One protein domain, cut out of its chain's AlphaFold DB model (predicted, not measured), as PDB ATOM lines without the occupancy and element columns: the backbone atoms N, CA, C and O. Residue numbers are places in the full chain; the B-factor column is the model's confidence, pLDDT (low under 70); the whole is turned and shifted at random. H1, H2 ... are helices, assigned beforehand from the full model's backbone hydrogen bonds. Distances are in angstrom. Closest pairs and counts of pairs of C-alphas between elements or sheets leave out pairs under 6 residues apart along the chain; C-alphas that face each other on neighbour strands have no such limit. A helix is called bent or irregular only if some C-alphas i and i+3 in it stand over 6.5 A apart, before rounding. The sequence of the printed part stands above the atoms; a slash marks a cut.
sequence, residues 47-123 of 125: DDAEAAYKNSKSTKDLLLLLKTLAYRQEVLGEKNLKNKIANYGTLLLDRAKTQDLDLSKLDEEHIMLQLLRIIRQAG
ATOM      1  N   ASP A  47     485.773 432.979 373.968       92.25
ATOM      2  CA  ASP A  47     485.093 434.110 373.347       92.25
ATOM      3  C   ASP A  47     483.893 433.652 372.506       92.25
ATOM      4  O   ASP A  47     482.827 434.261 372.598       92.25
ATOM      5  N   ASP A  48     484.012 432.534 371.779       92.50
ATOM      6  CA  ASP A  48     482.897 431.949 371.024       92.50
ATOM      7  C   ASP A  48     481.807 431.420 371.959       92.50
ATOM      8  O   ASP A  48     480.621 431.678 371.743       92.50
ATOM      9  N   ALA A  49     482.193 430.726 373.036       92.44
ATOM     10  CA  ALA A  49     481.244 430.250 374.041       92.44
ATOM     11  C   ALA A  49     480.537 431.420 374.753       92.44
ATOM     12  O   ALA A  49     479.337 431.365 375.029       92.44
ATOM     13  N   GLU A  50     481.260 432.511 375.015       93.94
ATOM     14  CA  GLU A  50     480.715 433.717 375.633       93.94
ATOM     15  C   GLU A  50     479.760 434.453 374.679       93.94
ATOM     16  O   GLU A  50     478.690 434.904 375.100       93.94
ATOM     17  N   ALA A  51     480.096 434.537 373.390       93.94
ATOM     18  CA  ALA A  51     479.226 435.097 372.360       93.94
ATOM     19  C   ALA A  51     477.949 434.261 372.175       93.94
ATOM     20  O   ALA A  51     476.850 434.820 372.136       93.94
ATOM     21  N   ALA A  52     478.072 432.931 372.131       92.88
ATOM     22  CA  ALA A  52     476.936 432.019 372.034       92.88
ATOM     23  C   ALA A  52     475.957 432.222 373.199       92.88
ATOM     24  O   ALA A  52     474.760 432.422 372.975       92.88
ATOM     25  N   TYR A  53     476.473 432.284 374.432       94.62
ATOM     26  CA  TYR A  53     475.651 432.560 375.606       94.62
ATOM     27  C   TYR A  53     475.003 433.950 375.564       94.62
ATOM     28  O   TYR A  53     473.821 434.085 375.879       94.62
ATOM     29  N   LYS A  54     475.731 434.997 375.161       93.06
ATOM     30  CA  LYS A  54     475.168 436.358 375.064       93.06
ATOM     31  C   LYS A  54     474.008 436.439 374.070       93.06
ATOM     32  O   LYS A  54     473.048 437.165 374.331       93.06
ATOM     33  N   ASN A  55     474.086 435.679 372.979       93.75
ATOM     34  CA  ASN A  55     473.063 435.650 371.938       93.75
ATOM     35  C   ASN A  55     471.819 434.866 372.365       93.75
ATOM     36  O   ASN A  55     470.704 435.361 372.226       93.75
ATOM     37  N   SER A  56     471.990 433.654 372.894       93.31
ATOM     38  CA  SER A  56     470.857 432.786 373.230       93.31
ATOM     39  C   SER A  56     470.272 433.060 374.616       93.31
ATOM     40  O   SER A  56     469.092 432.810 374.859       93.31
ATOM     41  N   LYS A  57     471.118 433.505 375.556       91.00
ATOM     42  CA  LYS A  57     470.879 433.533 377.006       91.00
ATOM     43  C   LYS A  57     470.402 432.191 377.571       91.00
ATOM     44  O   LYS A  57     469.847 432.153 378.674       91.00
ATOM     45  N   SER A  58     470.625 431.090 376.858       91.19
ATOM     46  CA  SER A  58     470.148 429.764 377.239       91.19
ATOM     47  C   SER A  58     470.983 429.187 378.385       91.19
ATOM     48  O   SER A  58     472.168 429.492 378.535       91.19
ATOM     49  N   THR A  59     470.372 428.342 379.219       90.81
ATOM     50  CA  THR A  59     471.111 427.650 380.288       90.81
ATOM     51  C   THR A  59     472.103 426.633 379.721       90.81
ATOM     52  O   THR A  59     473.164 426.433 380.300       90.81
ATOM     53  N   LYS A  60     471.807 426.051 378.552       90.56
ATOM     54  CA  LYS A  60     472.707 425.124 377.857       90.56
ATOM     55  C   LYS A  60     474.018 425.803 377.453       90.56
ATOM     56  O   LYS A  60     475.089 425.262 377.705       90.56
ATOM     57  N   ASP A  61     473.937 427.008 376.893       92.69
ATOM     58  CA  ASP A  61     475.127 427.751 376.463       92.69
ATOM     59  C   ASP A  61     475.898 428.324 377.657       92.69
ATOM     60  O   ASP A  61     477.125 428.364 377.637       92.69
ATOM     61  N   LEU A  62     475.196 428.682 378.740       93.50
ATOM     62  CA  LEU A  62     475.836 429.021 380.014       93.50
ATOM     63  C   LEU A  62     476.649 427.841 380.561       93.50
ATOM     64  O   LEU A  62     477.769 428.026 381.039       93.50
ATOM     65  N   LEU A  63     476.098 426.628 380.473       92.75
ATOM     66  CA  LEU A  63     476.777 425.418 380.916       92.75
ATOM     67  C   LEU A  63     478.015 425.126 380.063       92.75
ATOM     68  O   LEU A  63     479.079 424.834 380.605       92.75
ATOM     69  N   LEU A  64     477.892 425.253 378.738       93.12
ATOM     70  CA  LEU A  64     479.004 425.084 377.803       93.12
ATOM     71  C   LEU A  64     480.130 426.091 378.072       93.12
ATOM     72  O   LEU A  64     481.305 425.717 378.103       93.12
ATOM     73  N   LEU A  65     479.778 427.355 378.323       95.12
ATOM     74  CA  LEU A  65     480.728 428.396 378.706       95.12
ATOM     75  C   LEU A  65     481.449 428.042 380.010       95.12
ATOM     76  O   LEU A  65     482.676 428.095 380.068       95.12
ATOM     77  N   LEU A  66     480.711 427.633 381.044       94.50
ATOM     78  CA  LEU A  66     481.289 427.242 382.331       94.50
ATOM     79  C   LEU A  66     482.208 426.023 382.213       94.50
ATOM     80  O   LEU A  66     483.290 426.031 382.796       94.50
ATOM     81  N   LYS A  67     481.826 425.016 381.423       93.69
ATOM     82  CA  LYS A  67     482.659 423.844 381.115       93.69
ATOM     83  C   LYS A  67     483.949 424.236 380.398       93.69
ATOM     84  O   LYS A  67     485.026 423.812 380.806       93.69
ATOM     85  N   THR A  68     483.857 425.112 379.400       94.06
ATOM     86  CA  THR A  68     485.022 425.619 378.658       94.06
ATOM     87  C   THR A  68     485.971 426.394 379.577       94.06
ATOM     88  O   THR A  68     487.179 426.168 379.561       94.06
ATOM     89  N   LEU A  69     485.432 427.275 380.426       93.88
ATOM     90  CA  LEU A  69     486.220 428.034 381.401       93.88
ATOM     91  C   LEU A  69     486.890 427.115 382.435       93.88
ATOM     92  O   LEU A  69     488.073 427.283 382.728       93.88
ATOM     93  N   ALA A  70     486.149 426.139 382.963       92.19
ATOM     94  CA  ALA A  70     486.659 425.164 383.920       92.19
ATOM     95  C   ALA A  70     487.768 424.298 383.306       92.19
ATOM     96  O   ALA A  70     488.815 424.127 383.924       92.19
ATOM     97  N   TYR A  71     487.590 423.837 382.063       91.44
ATOM     98  CA  TYR A  71     488.614 423.108 381.313       91.44
ATOM     99  C   TYR A  71     489.902 423.910 381.167       91.44
ATOM    100  O   TYR A  71     490.981 423.421 381.491       91.44
ATOM    101  N   ARG A  72     489.813 425.170 380.748       90.62
ATOM    102  CA  ARG A  72     491.009 426.004 380.594       90.62
ATOM    103  C   ARG A  72     491.699 426.313 381.917       90.62
ATOM    104  O   ARG A  72     492.927 426.345 381.963       90.62
ATOM    105  N   GLN A  73     490.942 426.498 382.995       90.44
ATOM    106  CA  GLN A  73     491.537 426.717 384.308       90.44
ATOM    107  C   GLN A  73     492.248 425.460 384.830       90.44
ATOM    108  O   GLN A  73     493.398 425.552 385.256       90.44
ATOM    109  N   GLU A  74     491.582 424.304 384.803       87.88
ATOM    110  CA  GLU A  74     492.083 423.080 385.441       87.88
ATOM    111  C   GLU A  74     493.070 422.304 384.560       87.88
ATOM    112  O   GLU A  74     494.055 421.775 385.069       87.88
ATOM    113  N   VAL A  75     492.836 422.250 383.244       87.19
ATOM    114  CA  VAL A  75     493.658 421.469 382.300       87.19
ATOM    115  C   VAL A  75     494.764 422.318 381.683       87.19
ATOM    116  O   VAL A  75     495.906 421.870 381.608       87.19
ATOM    117  N   LEU A  76     494.459 423.552 381.263       85.88
ATOM    118  CA  LEU A  76     495.452 424.444 380.639       85.88
ATOM    119  C   LEU A  76     496.157 425.376 381.640       85.88
ATOM    120  O   LEU A  76     497.135 426.031 381.283       85.88
ATOM    121  N   GLY A  77     495.698 425.439 382.896       84.12
ATOM    122  CA  GLY A  77     496.316 426.255 383.945       84.12
ATOM    123  C   GLY A  77     496.057 427.764 383.827       84.12
ATOM    124  O   GLY A  77     496.788 428.559 384.427       84.12
ATOM    125  N   GLU A  78     495.035 428.185 383.075       87.62
ATOM    126  CA  GLU A  78     494.674 429.595 382.876       87.62
ATOM    127  C   GLU A  78     494.028 430.203 384.145       87.62
ATOM    128  O   GLU A  78     492.813 430.199 384.344       87.62
ATOM    129  N   LYS A  79     494.854 430.750 385.047       82.56
ATOM    130  CA  LYS A  79     494.409 431.270 386.362       82.56
ATOM    131  C   LYS A  79     493.594 432.569 386.307       82.56
ATOM    132  O   LYS A  79     492.941 432.929 387.285       82.56
ATOM    133  N   ASN A  80     493.629 433.288 385.189       88.81
ATOM    134  CA  ASN A  80     492.891 434.540 384.982       88.81
ATOM    135  C   ASN A  80     491.379 434.329 384.768       88.81
ATOM    136  O   ASN A  80     490.630 435.305 384.723       88.81
ATOM    137  N   LEU A  81     490.914 433.081 384.671       91.69
ATOM    138  CA  LEU A  81     489.510 432.754 384.417       91.69
ATOM    139  C   LEU A  81     488.644 432.697 385.680       91.69
ATOM    140  O   LEU A  81     487.418 432.735 385.573       91.69
ATOM    141  N   LYS A  82     489.255 432.690 386.871       90.38
ATOM    142  CA  LYS A  82     488.556 432.530 388.155       90.38
ATOM    143  C   LYS A  82     487.378 433.497 388.326       90.38
ATOM    144  O   LYS A  82     486.279 433.077 388.668       90.38
ATOM    145  N   ASN A  83     487.580 434.782 388.028       92.19
ATOM    146  CA  ASN A  83     486.524 435.792 388.161       92.19
ATOM    147  C   ASN A  83     485.375 435.559 387.167       92.19
ATOM    148  O   ASN A  83     484.212 435.731 387.522       92.19
ATOM    149  N   LYS A  84     485.682 435.130 385.934       94.06
ATOM    150  CA  LYS A  84     484.650 434.785 384.943       94.06
ATOM    151  C   LYS A  84     483.838 433.575 385.409       94.06
ATOM    152  O   LYS A  84     482.612 433.614 385.344       94.06
ATOM    153  N   ILE A  85     484.505 432.541 385.925       94.44
ATOM    154  CA  ILE A  85     483.848 431.345 386.471       94.44
ATOM    155  C   ILE A  85     482.944 431.711 387.648       94.44
ATOM    156  O   ILE A  85     481.813 431.240 387.700       94.44
ATOM    157  N   ALA A  86     483.400 432.577 388.556       93.56
ATOM    158  CA  ALA A  86     482.585 433.036 389.678       93.56
ATOM    159  C   ALA A  86     481.310 433.751 389.196       93.56
ATOM    160  O   ALA A  86     480.210 433.396 389.610       93.56
ATOM    161  N   ASN A  87     481.444 434.691 388.256       94.75
ATOM    162  CA  ASN A  87     480.317 435.472 387.742       94.75
ATOM    163  C   ASN A  87     479.276 434.603 387.021       94.75
ATOM    164  O   ASN A  87     478.085 434.663 387.325       94.75
ATOM    165  N   TYR A  88     479.715 433.779 386.065       95.19
ATOM    166  CA  TYR A  88     478.806 432.906 385.318       95.19
ATOM    167  C   TYR A  88     478.273 431.756 386.183       95.19
ATOM    168  O   TYR A  88     477.148 431.304 385.984       95.19
ATOM    169  N   GLY A  89     479.049 431.320 387.176       93.75
ATOM    170  CA  GLY A  89     478.655 430.306 388.140       93.75
ATOM    171  C   GLY A  89     477.542 430.784 389.066       93.75
ATOM    172  O   GLY A  89     476.544 430.084 389.209       93.75
ATOM    173  N   THR A  90     477.652 431.995 389.624       93.81
ATOM    174  CA  THR A  90     476.561 432.615 390.398       93.81
ATOM    175  C   THR A  90     475.311 432.759 389.539       93.81
ATOM    176  O   THR A  90     474.228 432.379 389.969       93.81
ATOM    177  N   LEU A  91     475.452 433.169 388.277       93.88
ATOM    178  CA  LEU A  91     474.314 433.272 387.365       93.88
ATOM    179  C   LEU A  91     473.604 431.927 387.128       93.88
ATOM    180  O   LEU A  91     472.376 431.890 387.034       93.88
ATOM    181  N   LEU A  92     474.351 430.821 387.038       93.00
ATOM    182  CA  LEU A  92     473.774 429.478 386.936       93.00
ATOM    183  C   LEU A  92     473.040 429.088 388.228       93.00
ATOM    184  O   LEU A  92     471.921 428.578 388.168       93.00
ATOM    185  N   LEU A  93     473.648 429.348 389.388       91.88
ATOM    186  CA  LEU A  93     473.056 429.053 390.695       91.88
ATOM    187  C   LEU A  93     471.787 429.875 390.943       91.88
ATOM    188  O   LEU A  93     470.801 429.341 391.444       91.88
ATOM    189  N   ASP A  94     471.774 431.143 390.549       92.12
ATOM    190  CA  ASP A  94     470.605 432.008 390.675       92.12
ATOM    191  C   ASP A  94     469.465 431.550 389.771       92.12
ATOM    192  O   ASP A  94     468.309 431.545 390.195       92.12
ATOM    193  N   ARG A  95     469.763 431.080 388.553       90.25
ATOM    194  CA  ARG A  95     468.753 430.434 387.698       90.25
ATOM    195  C   ARG A  95     468.202 429.169 388.338       90.25
ATOM    196  O   ARG A  95     466.992 428.976 388.319       90.25
ATOM    197  N   ALA A  96     469.056 428.350 388.949       89.00
ATOM    198  CA  ALA A  96     468.605 427.162 389.665       89.00
ATOM    199  C   ALA A  96     467.664 427.502 390.824       89.00
ATOM    200  O   ALA A  96     466.604 426.896 390.946       89.00
ATOM    201  N   LYS A  97     468.003 428.528 391.613       87.69
ATOM    202  CA  LYS A  97     467.170 429.010 392.724       87.69
ATOM    203  C   LYS A  97     465.839 429.605 392.251       87.69
ATOM    204  O   LYS A  97     464.813 429.375 392.877       87.69
ATOM    205  N   THR A  98     465.853 430.411 391.189       88.62
ATOM    206  CA  THR A  98     464.683 431.204 390.758       88.62
ATOM    207  C   THR A  98     463.727 430.450 389.841       88.62
ATOM    208  O   THR A  98     462.534 430.735 389.854       88.62
ATOM    209  N   GLN A  99     464.232 429.511 389.041       84.81
ATOM    210  CA  GLN A  99     463.447 428.772 388.047       84.81
ATOM    211  C   GLN A  99     463.139 427.332 388.476       84.81
ATOM    212  O   GLN A  99     462.664 426.561 387.647       84.81
ATOM    213  N   ASP A 100     463.433 426.970 389.732       76.69
ATOM    214  CA  ASP A 100     463.342 425.596 390.256       76.69
ATOM    215  C   ASP A 100     464.037 424.580 389.326       76.69
ATOM    216  O   ASP A 100     463.534 423.504 389.000       76.69
ATOM    217  N   LEU A 101     465.200 424.988 388.803       84.25
ATOM    218  CA  LEU A 101     465.923 424.226 387.797       84.25
ATOM    219  C   LEU A 101     466.770 423.158 388.487       84.25
ATOM    220  O   LEU A 101     467.713 423.460 389.222       84.25
ATOM    221  N   ASP A 102     466.471 421.900 388.188       84.38
ATOM    222  CA  ASP A 102     467.233 420.772 388.701       84.38
ATOM    223  C   ASP A 102     468.583 420.654 387.975       84.38
ATOM    224  O   ASP A 102     468.676 420.143 386.856       84.38
ATOM    225  N   LEU A 103     469.645 421.133 388.630       83.06
ATOM    226  CA  LEU A 103     471.015 421.097 388.113       83.06
ATOM    227  C   LEU A 103     471.481 419.673 387.783       83.06
ATOM    228  O   LEU A 103     472.276 419.501 386.861       83.06
ATOM    229  N   SER A 104     470.966 418.658 388.486       79.50
ATOM    230  CA  SER A 104     471.327 417.254 388.249       79.50
ATOM    231  C   SER A 104     470.815 416.715 386.910       79.50
ATOM    232  O   SER A 104     471.320 415.713 386.421       79.50
ATOM    233  N   LYS A 105     469.843 417.398 386.292       84.81
ATOM    234  CA  LYS A 105     469.260 417.029 384.993       84.81
ATOM    235  C   LYS A 105     469.853 417.792 383.814       84.81
ATOM    236  O   LYS A 105     469.480 417.527 382.674       84.81
ATOM    237  N   LEU A 106     470.726 418.768 384.068       84.81
ATOM    238  CA  LEU A 106     471.311 419.592 383.009       84.81
ATOM    239  C   LEU A 106     472.462 418.904 382.285       84.81
ATOM    240  O   LEU A 106     472.764 419.272 381.151       84.81
ATOM    241  N   ASP A 107     473.113 417.954 382.946       85.75
ATOM    242  CA  ASP A 107     474.253 417.217 382.424       85.75
ATOM    243  C   ASP A 107     474.459 415.931 383.223       85.75
ATOM    244  O   ASP A 107     473.695 415.633 384.141       85.75
ATOM    245  N   GLU A 108     475.511 415.184 382.905       86.38
ATOM    246  CA  GLU A 108     475.867 414.002 383.679       86.38
ATOM    247  C   GLU A 108     476.242 414.385 385.120       86.38
ATOM    248  O   GLU A 108     476.978 415.346 385.360       86.38
ATOM    249  N   GLU A 109     475.747 413.622 386.097       84.81
ATOM    250  CA  GLU A 109     475.861 413.950 387.525       84.81
ATOM    251  C   GLU A 109     477.314 414.216 387.947       84.81
ATOM    252  O   GLU A 109     477.615 415.222 388.593       84.81
ATOM    253  N   HIS A 110     478.241 413.353 387.528       83.25
ATOM    254  CA  HIS A 110     479.655 413.482 387.870       83.25
ATOM    255  C   HIS A 110     480.302 414.737 387.257       83.25
ATOM    256  O   HIS A 110     481.151 415.361 387.898       83.25
ATOM    257  N   ILE A 111     479.881 415.140 386.053       87.38
ATOM    258  CA  ILE A 111     480.337 416.365 385.385       87.38
ATOM    259  C   ILE A 111     479.800 417.580 386.138       87.38
ATOM    260  O   ILE A 111     480.552 418.507 386.449       87.38
ATOM    261  N   MET A 112     478.513 417.564 386.488       89.44
ATOM    262  CA  MET A 112     477.872 418.660 387.208       89.44
ATOM    263  C   MET A 112     478.483 418.867 388.595       89.44
ATOM    264  O   MET A 112     478.760 420.000 388.984       89.44
ATOM    265  N   LEU A 113     478.754 417.791 389.337       87.81
ATOM    266  CA  LEU A 113     479.396 417.868 390.651       87.81
ATOM    267  C   LEU A 113     480.808 418.461 390.570       87.81
ATOM    268  O   LEU A 113     481.174 419.301 391.397       87.81
ATOM    269  N   GLN A 114     481.593 418.070 389.562       89.25
ATOM    270  CA  GLN A 114     482.916 418.651 389.325       89.25
ATOM    271  C   GLN A 114     482.826 420.133 388.953       89.25
ATOM    272  O   GLN A 114     483.560 420.955 389.509       89.25
ATOM    273  N   LEU A 115     481.888 420.489 388.076       90.12
ATOM    274  CA  LEU A 115     481.664 421.869 387.667       90.12
ATOM    275  C   LEU A 115     481.241 422.743 388.856       90.12
ATOM    276  O   LEU A 115     481.808 423.811 389.073       90.12
ATOM    277  N   LEU A 116     480.311 422.261 389.686       89.75
ATOM    278  CA  LEU A 116     479.871 422.942 390.905       89.75
ATOM    279  C   LEU A 116     481.006 423.123 391.912       89.75
ATOM    280  O   LEU A 116     481.086 424.165 392.567       89.75
ATOM    281  N   ARG A 117     481.907 422.141 392.031       89.00
ATOM    282  CA  ARG A 117     483.097 422.268 392.879       89.00
ATOM    283  C   ARG A 117     483.979 423.425 392.416       89.00
ATOM    284  O   ARG A 117     484.376 424.237 393.247       89.00
ATOM    285  N   ILE A 118     484.242 423.526 391.115       89.19
ATOM    286  CA  ILE A 118     485.075 424.589 390.532       89.19
ATOM    287  C   ILE A 118     484.404 425.950 390.671       89.19
ATOM    288  O   ILE A 118     485.040 426.911 391.095       89.19
ATOM    289  N   ILE A 119     483.103 426.021 390.393       91.19
ATOM    290  CA  ILE A 119     482.290 427.227 390.567       91.19
ATOM    291  C   ILE A 119     482.384 427.745 392.012       91.19
ATOM    292  O   ILE A 119     482.654 428.927 392.236       91.19
ATOM    293  N   ARG A 120     482.260 426.859 393.011       88.62
ATOM    294  CA  ARG A 120     482.421 427.226 394.428       88.62
ATOM    295  C   ARG A 120     483.855 427.618 394.785       88.62
ATOM    296  O   ARG A 120     484.051 428.596 395.496       88.62
ATOM    297  N   GLN A 121     484.863 426.902 394.284       87.25
ATOM    298  CA  GLN A 121     486.279 427.252 394.487       87.25
ATOM    299  C   GLN A 121     486.643 428.609 393.864       87.25
ATOM    300  O   GLN A 121     487.501 429.333 394.381       87.25
ATOM    301  N   ALA A 122     485.973 428.974 392.770       86.94
ATOM    302  CA  ALA A 122     486.109 430.272 392.128       86.94
ATOM    303  C   ALA A 122     485.480 431.413 392.946       86.94
ATOM    304  O   ALA A 122     485.928 432.551 392.817       86.94
ATOM    305  N   GLY A 123     484.530 431.108 393.838       84.00
ATOM    306  CA  GLY A 123     483.885 432.069 394.739       84.00
ATOM    307  C   GLY A 123     482.426 432.386 394.401       84.00
ATOM    308  O   GLY A 123     481.885 433.346 394.947       84.00
TER     309      GLY A 123
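What this domain is: This is residues 47 to 123 of the 125 residues of an uncharacterized protein of Clostridiales bacterium (UniProt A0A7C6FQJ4). Three helices, H1, H2 and H3, fold back on one another in two successive hairpins, with H2 between the other two, and a fourth, H4, crosses H2 and H3 steeply on the side away from H1. The printed part has 77 residues with four named helices, H1 to H4 in chain order, and no named strand; the class is all helix. It is compact, with a radius of gyration of the C-alphas of 11.6 A, and spans 33 by 27 by 21 A.

Where its parts are: Find C-alpha 47 at (485.093, 434.110, 373.347); from there H1 runs through residues 47 to 56, 14.3 A. H2 takes residues 59 to 74, 22.1 A. Look next at C-alpha 79, at (494.409, 431.270, 386.362), where H3 begins; it runs to residue 98, 30.0 A, with a kink of 27 degrees near residue 86, and is irregular, C-alphas 80 and 83 being 7.2 A apart. H4, residues 109 to 122, covers 19.8 A and ends at C-alpha 122, (486.109, 430.272, 392.128).

How they stand to each other: Start at H2, the hub, which touches the other three helices. With residues 61 to 68 alone it touches H1; the closest C-alphas, of Tyr 53 and Asp 61, are 4.9 A apart, and this hairpin has a shallow tilt of 17 degrees, opposite ways. H2 and H3 touch as a second hairpin, a shallow tilt of 30 degrees, opposite ways, closest at the C-alphas of Gln 73 and Lys 79, 5.8 A. H4 touches H2 at a steep tilt of 67 degrees, the same way, closest at the C-alphas of Ala 70 and Ile 118, 6.8 A. It touches H3 at a steep tilt of 62 degrees, opposite ways, closest at the C-alphas of Ala 86 and Ala 122, 5.1 A. H1 is apart from H3 and H4. Every O i to N i+4 pair is within hydrogen-bond range in H1, H2 and H4, and 14 of 16 in H3.

The domain as a whole: The C-alphas farthest apart, of Gly 77 and Asp 100, are 33.6 A from each other. The printed part has no cut; the links from H1 to H2 and H2 to H3 are tight, and that from H3 to H4 is short. No printed residue has a pLDDT under 70.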